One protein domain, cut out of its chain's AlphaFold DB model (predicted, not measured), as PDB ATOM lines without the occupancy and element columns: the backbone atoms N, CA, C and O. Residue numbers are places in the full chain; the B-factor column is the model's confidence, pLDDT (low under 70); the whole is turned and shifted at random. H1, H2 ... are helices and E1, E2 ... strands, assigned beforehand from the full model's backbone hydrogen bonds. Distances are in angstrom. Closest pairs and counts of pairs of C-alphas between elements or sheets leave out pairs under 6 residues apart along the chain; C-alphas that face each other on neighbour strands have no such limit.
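This is residues 83 to 146 of the 160 residues of the protein "Putative polyketide synthase" of Diplodia seriata (UniProt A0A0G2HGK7). This is a flat domain with little regular structure: a small hairpin of E1 and E2 lies near the middle, H2 packs on it, and H1 is set away from H2 across a gap. Residues 83 to 97 precede the hairpin with no named element. The 64 printed residues include E1, E2, H1 and H2 in that order, a mixed class holding 24 residues; the two-stranded sheet is antiparallel. It is only just compact, close to loose, with a radius of gyration of the C-alphas of 12.6 A and spans of 38 by 28 by 15 A.

E1 is residues 98 to 100, 6.4 A long, from C-alpha 98 at (29.045, 82.708, 62.116). E2 is residues 105 to 107, 6.6 A. H1 is residues 115 to 123, 12.7 A. H2 is residues 128 to 136, 12.1 A, ending at C-alpha 136 at (27.575, 90.875, 54.626).

The hairpin E1 and E2 is antiparallel at 126 degrees, with N 100 and O 105 within hydrogen-bond range at 2.9 A. The closest C-alphas of E1 and H2 are Ala 99 and Ala 131, 4.9 A. H1 and H2 are apart. In H1 and H2 every O i to N i+4 pair is within hydrogen-bond range.

The farthest C-alphas, Pro 83 and Gly 143, are 38.3 A apart. The printed part has no cut, no link between named elements is long, and no printed residue is under 70 in pLDDT.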
ATOM      1  N   PRO A  83      33.061  75.409  81.609       94.56
ATOM      2  CA  PRO A  83      33.528  74.032  81.421       94.56
ATOM      3  C   PRO A  83      34.721  73.926  80.461       94.56
ATOM      4  O   PRO A  83      34.767  74.609  79.439       94.56
ATOM      5  N   THR A  84      35.667  73.020  80.733       92.25
ATOM      6  CA  THR A  84      36.772  72.714  79.793       92.25
ATOM      7  C   THR A  84      36.259  72.101  78.492       92.25
ATOM      8  O   THR A  84      36.900  72.225  77.455       92.25
ATOM      9  N   THR A  85      35.096  71.453  78.537       91.25
ATOM     10  CA  THR A  85      34.455  70.788  77.399       91.25
ATOM     11  C   THR A  85      33.632  71.741  76.529       91.25
ATOM     12  O   THR A  85      33.040  71.308  75.537       91.25
ATOM     13  N   LEU A  86      33.572  73.034  76.865       90.44
ATOM     14  CA  LEU A  86      32.843  74.025  76.080       90.44
ATOM     15  C   LEU A  86      33.387  74.071  74.640       90.44
ATOM     16  O   LEU A  86      34.594  74.039  74.428       90.44
ATOM     17  N   GLY A  87      32.492  74.095  73.652       83.25
ATOM     18  CA  GLY A  87      32.840  74.058  72.222       83.25
ATOM     19  C   GLY A  87      33.065  72.651  71.647       83.25
ATOM     20  O   GLY A  87      32.666  72.397  70.518       83.25
ATOM     21  N   THR A  88      33.574  71.689  72.424       81.69
ATOM     22  CA  THR A  88      34.084  70.387  71.914       81.69
ATOM     23  C   THR A  88      33.095  69.506  71.136       81.69
ATOM     24  O   THR A  88      33.518  68.654  70.362       81.69
ATOM     25  N   LYS A  89      31.781  69.679  71.324       80.75
ATOM     26  CA  LYS A  89      30.728  68.915  70.620       80.75
ATOM     27  C   LYS A  89      29.796  69.793  69.785       80.75
ATOM     28  O   LYS A  89      28.725  69.346  69.378       80.75
ATOM     29  N   ARG A  90      30.151  71.060  69.581       83.44
ATOM     30  CA  ARG A  90      29.352  71.991  68.785       83.44
ATOM     31  C   ARG A  90      29.785  71.870  67.330       83.44
ATOM     32  O   ARG A  90      30.972  71.814  67.040       83.44
ATOM     33  N   ARG A  91      28.815  71.869  66.426       88.00
ATOM     34  CA  ARG A  91      29.027  72.120  65.002       88.00
ATOM     35  C   ARG A  91      28.012  73.154  64.559       88.00
ATOM     36  O   ARG A  91      26.910  73.198  65.110       88.00
ATOM     37  N   PHE A  92      28.398  73.985  63.603       90.06
ATOM     38  CA  PHE A  92      27.414  74.777  62.887       90.06
ATOM     39  C   PHE A  92      26.592  73.855  61.990       90.06
ATOM     40  O   PHE A  92      27.070  72.804  61.560       90.06
ATOM     41  N   THR A  93      25.342  74.233  61.756       90.94
ATOM     42  CA  THR A  93      24.527  73.604  60.719       90.94
ATOM     43  C   THR A  93      25.130  73.934  59.357       90.94
ATOM     44  O   THR A  93      25.611  75.051  59.157       90.94
ATOM     45  N   ASP A  94      25.091  72.985  58.425       88.75
ATOM     46  CA  ASP A  94      25.596  73.200  57.070       88.75
ATOM     47  C   ASP A  94      24.956  74.443  56.433       88.75
ATOM     48  O   ASP A  94      23.744  74.655  56.508       88.75
ATOM     49  N   GLY A  95      25.797  75.295  55.845       86.44
ATOM     50  CA  GLY A  95      25.391  76.570  55.248       86.44
ATOM     51  C   GLY A  95      25.227  77.737  56.231       86.44
ATOM     52  O   GLY A  95      25.061  78.871  55.784       86.44
ATOM     53  N   VAL A  96      25.320  77.517  57.548       90.69
ATOM     54  CA  VAL A  96      25.281  78.606  58.537       90.69
ATOM     55  C   VAL A  96      26.672  79.200  58.731       90.69
ATOM     56  O   VAL A  96      27.605  78.527  59.167       90.69
ATOM     57  N   LEU A  97      26.792  80.498  58.458       91.56
ATOM     58  CA  LEU A  97      27.987  81.284  58.744       91.56
ATOM     59  C   LEU A  97      27.857  81.976  60.099       91.56
ATOM     60  O   LEU A  97      26.826  82.566  60.416       91.56
ATOM     61  N   TYR A  98      28.939  81.959  60.872       93.94
ATOM     62  CA  TYR A  98      29.045  82.708  62.116       93.94
ATOM     63  C   TYR A  98      30.270  83.621  62.071       93.94
ATOM     64  O   TYR A  98      31.394  83.157  61.858       93.94
ATOM     65  N   ALA A  99      30.063  84.921  62.287       95.69
ATOM     66  CA  ALA A  99      31.137  85.874  62.530       95.69
ATOM     67  C   ALA A  99      31.093  86.328  63.984       95.69
ATOM     68  O   ALA A  99      30.056  86.743  64.493       95.69
ATOM     69  N   SER A 100      32.234  86.229  64.655       96.69
ATOM     70  CA  SER A 100      32.342  86.494  66.081       96.69
ATOM     71  C   SER A 100      32.734  87.953  66.322       96.69
ATOM     72  O   SER A 100      33.810  88.369  65.880       96.69
ATOM     73  N   PRO A 101      31.964  88.719  67.111       96.62
ATOM     74  CA  PRO A 101      32.384  90.043  67.562       96.62
ATOM     75  C   PRO A 101      33.601  90.012  68.498       96.62
ATOM     76  O   PRO A 101      34.255  91.024  68.674       96.62
ATOM     77  N   ALA A 102      33.966  88.864  69.079       97.06
ATOM     78  CA  ALA A 102      35.186  88.746  69.888       97.06
ATOM     79  C   ALA A 102      36.476  88.681  69.044       97.06
ATOM     80  O   ALA A 102      37.583  88.730  69.581       97.06
ATOM     81  N   THR A 103      36.341  88.473  67.733       95.00
ATOM     82  CA  THR A 103      37.460  88.320  66.790       95.00
ATOM     83  C   THR A 103      37.332  89.223  65.567       95.00
ATOM     84  O   THR A 103      38.303  89.373  64.836       95.00
ATOM     85  N   GLY A 104      36.144  89.774  65.308       95.75
ATOM     86  CA  GLY A 104      35.829  90.568  64.123       95.75
ATOM     87  C   GLY A 104      35.729  89.755  62.831       95.75
ATOM     88  O   GLY A 104      35.601  90.340  61.762       95.75
ATOM     89  N   GLY A 105      35.796  88.422  62.896       95.06
ATOM     90  CA  GLY A 105      35.916  87.556  61.722       95.06
ATOM     91  C   GLY A 105      35.079  86.284  61.807       95.06
ATOM     92  O   GLY A 105      34.524  85.948  62.859       95.06
ATOM     93  N   ARG A 106      34.999  85.569  60.679       94.44
ATOM     94  CA  ARG A 106      34.292  84.283  60.581       94.44
ATOM     95  C   ARG A 106      34.983  83.210  61.417       94.44
ATOM     96  O   ARG A 106      36.207  83.110  61.423       94.44
ATOM     97  N   ILE A 107      34.185  82.377  62.072       93.38
ATOM     98  CA  ILE A 107      34.641  81.143  62.709       93.38
ATOM     99  C   ILE A 107      34.053  79.988  61.907       93.38
ATOM    100  O   ILE A 107      32.837  79.858  61.817       93.38
ATOM    101  N   ALA A 108      34.919  79.172  61.305       90.00
ATOM    102  CA  ALA A 108      34.500  78.039  60.480       90.00
ATOM    103  C   ALA A 108      34.118  76.807  61.315       90.00
ATOM    104  O   ALA A 108      33.246  76.039  60.921       90.00
ATOM    105  N   ASP A 109      34.750  76.635  62.477       90.38
ATOM    106  CA  ASP A 109      34.511  75.504  63.369       90.38
ATOM    107  C   ASP A 109      34.016  75.990  64.733       90.38
ATOM    108  O   ASP A 109      34.710  76.709  65.456       90.38
ATOM    109  N   ALA A 110      32.809  75.564  65.103       90.81
ATOM    110  CA  ALA A 110      32.199  75.891  66.382       90.81
ATOM    111  C   ALA A 110      33.011  75.376  67.586       90.81
ATOM    112  O   ALA A 110      32.857  75.908  68.691       90.81
ATOM    113  N   SER A 111      33.904  74.399  67.389       90.06
ATOM    114  CA  SER A 111      34.842  73.932  68.414       90.06
ATOM    115  C   SER A 111      35.800  75.029  68.893       90.06
ATOM    116  O   SER A 111      36.204  75.028  70.057       90.06
ATOM    117  N   ALA A 112      36.071  76.037  68.053       90.94
ATOM    118  CA  ALA A 112      36.895  77.191  68.399       90.94
ATOM    119  C   ALA A 112      36.241  78.120  69.441       90.94
ATOM    120  O   ALA A 112      36.929  78.928  70.063       90.94
ATOM    121  N   MET A 113      34.929  77.997  69.686       93.00
ATOM    122  CA  MET A 113      34.190  78.770  70.698       93.00
ATOM    123  C   MET A 113      34.255  78.121  72.092       93.00
ATOM    124  O   MET A 113      33.255  78.017  72.812       93.00
ATOM    125  N   GLY A 114      35.442  77.644  72.461       94.38
ATOM    126  CA  GLY A 114      35.719  77.067  73.772       94.38
ATOM    127  C   GLY A 114      35.910  78.121  74.860       94.38
ATOM    128  O   GLY A 114      35.776  79.320  74.628       94.38
ATOM    129  N   ARG A 115      36.263  77.678  76.069       95.88
ATOM    130  CA  ARG A 115      36.466  78.540  77.250       95.88
ATOM    131  C   ARG A 115      37.253  79.821  76.947       95.88
ATOM    132  O   ARG A 115      36.799  80.910  77.280       95.88
ATOM    133  N   GLU A 116      38.402  79.702  76.288       94.94
ATOM    134  CA  GLU A 116      39.291  80.840  76.014       94.94
ATOM    135  C   GLU A 116      38.686  81.874  75.058       94.94
ATOM    136  O   GLU A 116      38.992  83.060  75.160       94.94
ATOM    137  N   HIS A 117      37.784  81.456  74.169       95.88
ATOM    138  CA  HIS A 117      37.040  82.376  73.315       95.88
ATOM    139  C   HIS A 117      36.126  83.291  74.141       95.88
ATOM    140  O   HIS A 117      36.069  84.493  73.899       95.88
ATOM    141  N   TRP A 118      35.458  82.743  75.156       96.62
ATOM    142  CA  TRP A 118      34.580  83.513  76.037       96.62
ATOM    143  C   TRP A 118      35.358  84.417  76.993       96.62
ATOM    144  O   TRP A 118      34.921  85.534  77.258       96.62
ATOM    145  N   ILE A 119      36.537  83.986  77.458       97.25
ATOM    146  CA  ILE A 119      37.448  84.868  78.209       97.25
ATOM    147  C   ILE A 119      37.924  86.020  77.334       97.25
ATOM    148  O   ILE A 119      37.896  87.172  77.765       97.25
ATOM    149  N   ARG A 120      38.298  85.735  76.083       97.12
ATOM    150  CA  ARG A 120      38.626  86.775  75.109       97.12
ATOM    151  C   ARG A 120      37.456  87.734  74.925       97.12
ATOM    152  O   ARG A 120      37.669  88.934  75.011       97.12
ATOM    153  N   ASN A 121      36.243  87.227  74.718       97.62
ATOM    154  CA  ASN A 121      35.058  88.062  74.546       97.62
ATOM    155  C   ASN A 121      34.821  89.000  75.740       97.62
ATOM    156  O   ASN A 121      34.498  90.160  75.522       97.62
ATOM    157  N   LEU A 122      35.041  88.539  76.975       97.75
ATOM    158  CA  LEU A 122      34.918  89.369  78.177       97.75
ATOM    159  C   LEU A 122      35.975  90.490  78.245       97.75
ATOM    160  O   LEU A 122      35.687  91.593  78.708       97.75
ATOM    161  N   LEU A 123      37.210  90.188  77.836       97.62
ATOM    162  CA  LEU A 123      38.377  91.045  78.071       97.62
ATOM    163  C   LEU A 123      38.763  91.942  76.897       97.62
ATOM    164  O   LEU A 123      39.512  92.896  77.089       97.62
ATOM    165  N   GLN A 124      38.345  91.599  75.684       97.81
ATOM    166  CA  GLN A 124      38.704  92.308  74.459       97.81
ATOM    167  C   GLN A 124      37.540  93.171  73.964       97.81
ATOM    168  O   GLN A 124      36.389  92.901  74.329       97.81
ATOM    169  N   PRO A 125      37.822  94.199  73.140       98.19
ATOM    170  CA  PRO A 125      36.778  94.976  72.492       98.19
ATOM    171  C   PRO A 125      35.844  94.100  71.657       98.19
ATOM    172  O   PRO A 125      36.236  93.076  71.095       98.19
ATOM    173  N   VAL A 126      34.599  94.550  71.547       98.44
ATOM    174  CA  VAL A 126      33.606  93.992  70.635       98.44
ATOM    175  C   VAL A 126      33.845  94.567  69.235       98.44
ATOM    176  O   VAL A 126      33.595  95.736  68.966       98.44
ATOM    177  N   GLU A 127      34.319  93.733  68.320       98.12
ATOM    178  CA  GLU A 127      34.603  94.041  66.915       98.12
ATOM    179  C   GLU A 127      33.343  93.850  66.049       98.12
ATOM    180  O   GLU A 127      33.316  93.039  65.115       98.12
ATOM    181  N   PHE A 128      32.257  94.557  66.385       97.69
ATOM    182  CA  PHE A 128      30.965  94.409  65.706       97.69
ATOM    183  C   PHE A 128      31.043  94.786  64.222       97.69
ATOM    184  O   PHE A 128      30.614  93.996  63.380       97.69
ATOM    185  N   LEU A 129      31.666  95.921  63.887       96.56
ATOM    186  CA  LEU A 129      31.877  96.347  62.499       96.56
ATOM    187  C   LEU A 129      32.572  95.258  61.668       96.56
ATOM    188  O   LEU A 129      32.138  94.937  60.560       96.56
ATOM    189  N   GLY A 130      33.640  94.670  62.216       96.38
ATOM    190  CA  GLY A 130      34.375  93.590  61.563       96.38
ATOM    191  C   GLY A 130      33.498  92.358  61.350       96.38
ATOM    192  O   GLY A 130      33.426  91.833  60.235       96.38
ATOM    193  N   ALA A 131      32.788  91.922  62.393       96.94
ATOM    194  CA  ALA A 131      31.917  90.755  62.326       96.94
ATOM    195  C   ALA A 131      30.771  90.948  61.318       96.94
ATOM    196  O   ALA A 131      30.546  90.075  60.478       96.94
ATOM    197  N   LEU A 132      30.106  92.106  61.336       95.75
ATOM    198  CA  LEU A 132      29.020  92.433  60.414       95.75
ATOM    199  C   LEU A 132      29.515  92.481  58.966       95.75
ATOM    200  O   LEU A 132      28.923  91.846  58.096       95.75
ATOM    201  N   ARG A 133      30.647  93.151  58.705       95.38
ATOM    202  CA  ARG A 133      31.268  93.170  57.372       95.38
ATOM    203  C   ARG A 133      31.544  91.752  56.874       95.38
ATOM    204  O   ARG A 133      31.285  91.451  55.715       95.38
ATOM    205  N   ASN A 134      32.046  90.883  57.749       95.00
ATOM    206  CA  ASN A 134      32.338  89.496  57.413       95.00
ATOM    207  C   ASN A 134      31.087  88.647  57.174       95.00
ATOM    208  O   ASN A 134      31.212  87.617  56.527       95.00
ATOM    209  N   ILE A 135      29.906  89.028  57.658       94.12
ATOM    210  CA  ILE A 135      28.645  88.359  57.300       94.12
ATOM    211  C   ILE A 135      28.122  88.902  55.972       94.12
ATOM    212  O   ILE A 135      27.703  88.132  55.114       94.12
ATOM    213  N   CYS A 136      28.174  90.221  55.782       94.94
ATOM    214  CA  CYS A 136      27.575  90.875  54.626       94.94
ATOM    215  C   CYS A 136      28.379  90.707  53.337       94.94
ATOM    216  O   CYS A 136      27.789  90.669  52.256       94.94
ATOM    217  N   LEU A 137      29.706  90.641  53.445       94.50
ATOM    218  CA  LEU A 137      30.622  90.632  52.311       94.50
ATOM    219  C   LEU A 137      31.481  89.375  52.311       94.50
ATOM    220  O   LEU A 137      31.929  88.891  53.354       94.50
ATOM    221  N   ASP A 138      31.758  88.881  51.112       89.88
ATOM    222  CA  ASP A 138      32.741  87.843  50.887       89.88
ATOM    223  C   ASP A 138      34.156  88.385  51.125       89.88
ATOM    224  O   ASP A 138      34.548  89.358  50.479       89.88
ATOM    225  N   PRO A 139      34.950  87.784  52.027       85.00
ATOM    226  CA  PRO A 139      36.294  88.276  52.310       85.00
ATOM    227  C   PRO A 139      37.250  88.195  51.114       85.00
ATOM    228  O   PRO A 139      38.219  88.947  51.079       85.00
ATOM    229  N   SER A 140      36.998  87.289  50.163       86.38
ATOM    230  CA  SER A 140      37.855  87.052  48.999       86.38
ATOM    231  C   SER A 140      37.441  87.869  47.777       86.38
ATOM    232  O   SER A 140      38.301  88.406  47.086       86.38
ATOM    233  N   THR A 141      36.138  88.000  47.522       90.12
ATOM    234  CA  THR A 141      35.620  88.689  46.327       90.12
ATOM    235  C   THR A 141      35.053  90.076  46.617       90.12
ATOM    236  O   THR A 141      34.836  90.850  45.690       90.12
ATOM    237  N   GLY A 142      34.771  90.401  47.881       89.50
ATOM    238  CA  GLY A 142      34.036  91.608  48.270       89.50
ATOM    239  C   GLY A 142      32.555  91.586  47.878       89.50
ATOM    240  O   GLY A 142      31.851  92.567  48.111       89.50
ATOM    241  N   GLY A 143      32.070  90.490  47.287       92.69
ATOM    242  CA  GLY A 143      30.688  90.348  46.846       92.69
ATOM    243  C   GLY A 143      29.704  90.277  48.012       92.69
ATOM    244  O   GLY A 143      30.026  89.790  49.096       92.69
ATOM    245  N   LYS A 144      28.478  90.747  47.776       94.69
ATOM    246  CA  LYS A 144      27.356  90.644  48.718       94.69
ATOM    247  C   LYS A 144      27.041  89.170  49.019       94.69
ATOM    248  O   LYS A 144      26.893  88.385  48.089       94.69
ATOM    249  N   GLN A 145      26.902  88.815  50.298       91.81
ATOM    250  CA  GLN A 145      26.534  87.459  50.741       91.81
ATOM    251  C   GLN A 145      25.123  87.336  51.315       91.81
ATOM    252  O   GLN A 145      24.580  86.236  51.334       91.81
ATOM    253  N   VAL A 146      24.532  88.433  51.787       93.69
ATOM    254  CA  VAL A 146      23.191  88.420  52.389       93.69
ATOM    255  C   VAL A 146      22.324  89.511  51.787       93.69
ATOM    256  O   VAL A 146      22.792  90.625  51.557       93.69
TER     257      VAL A 146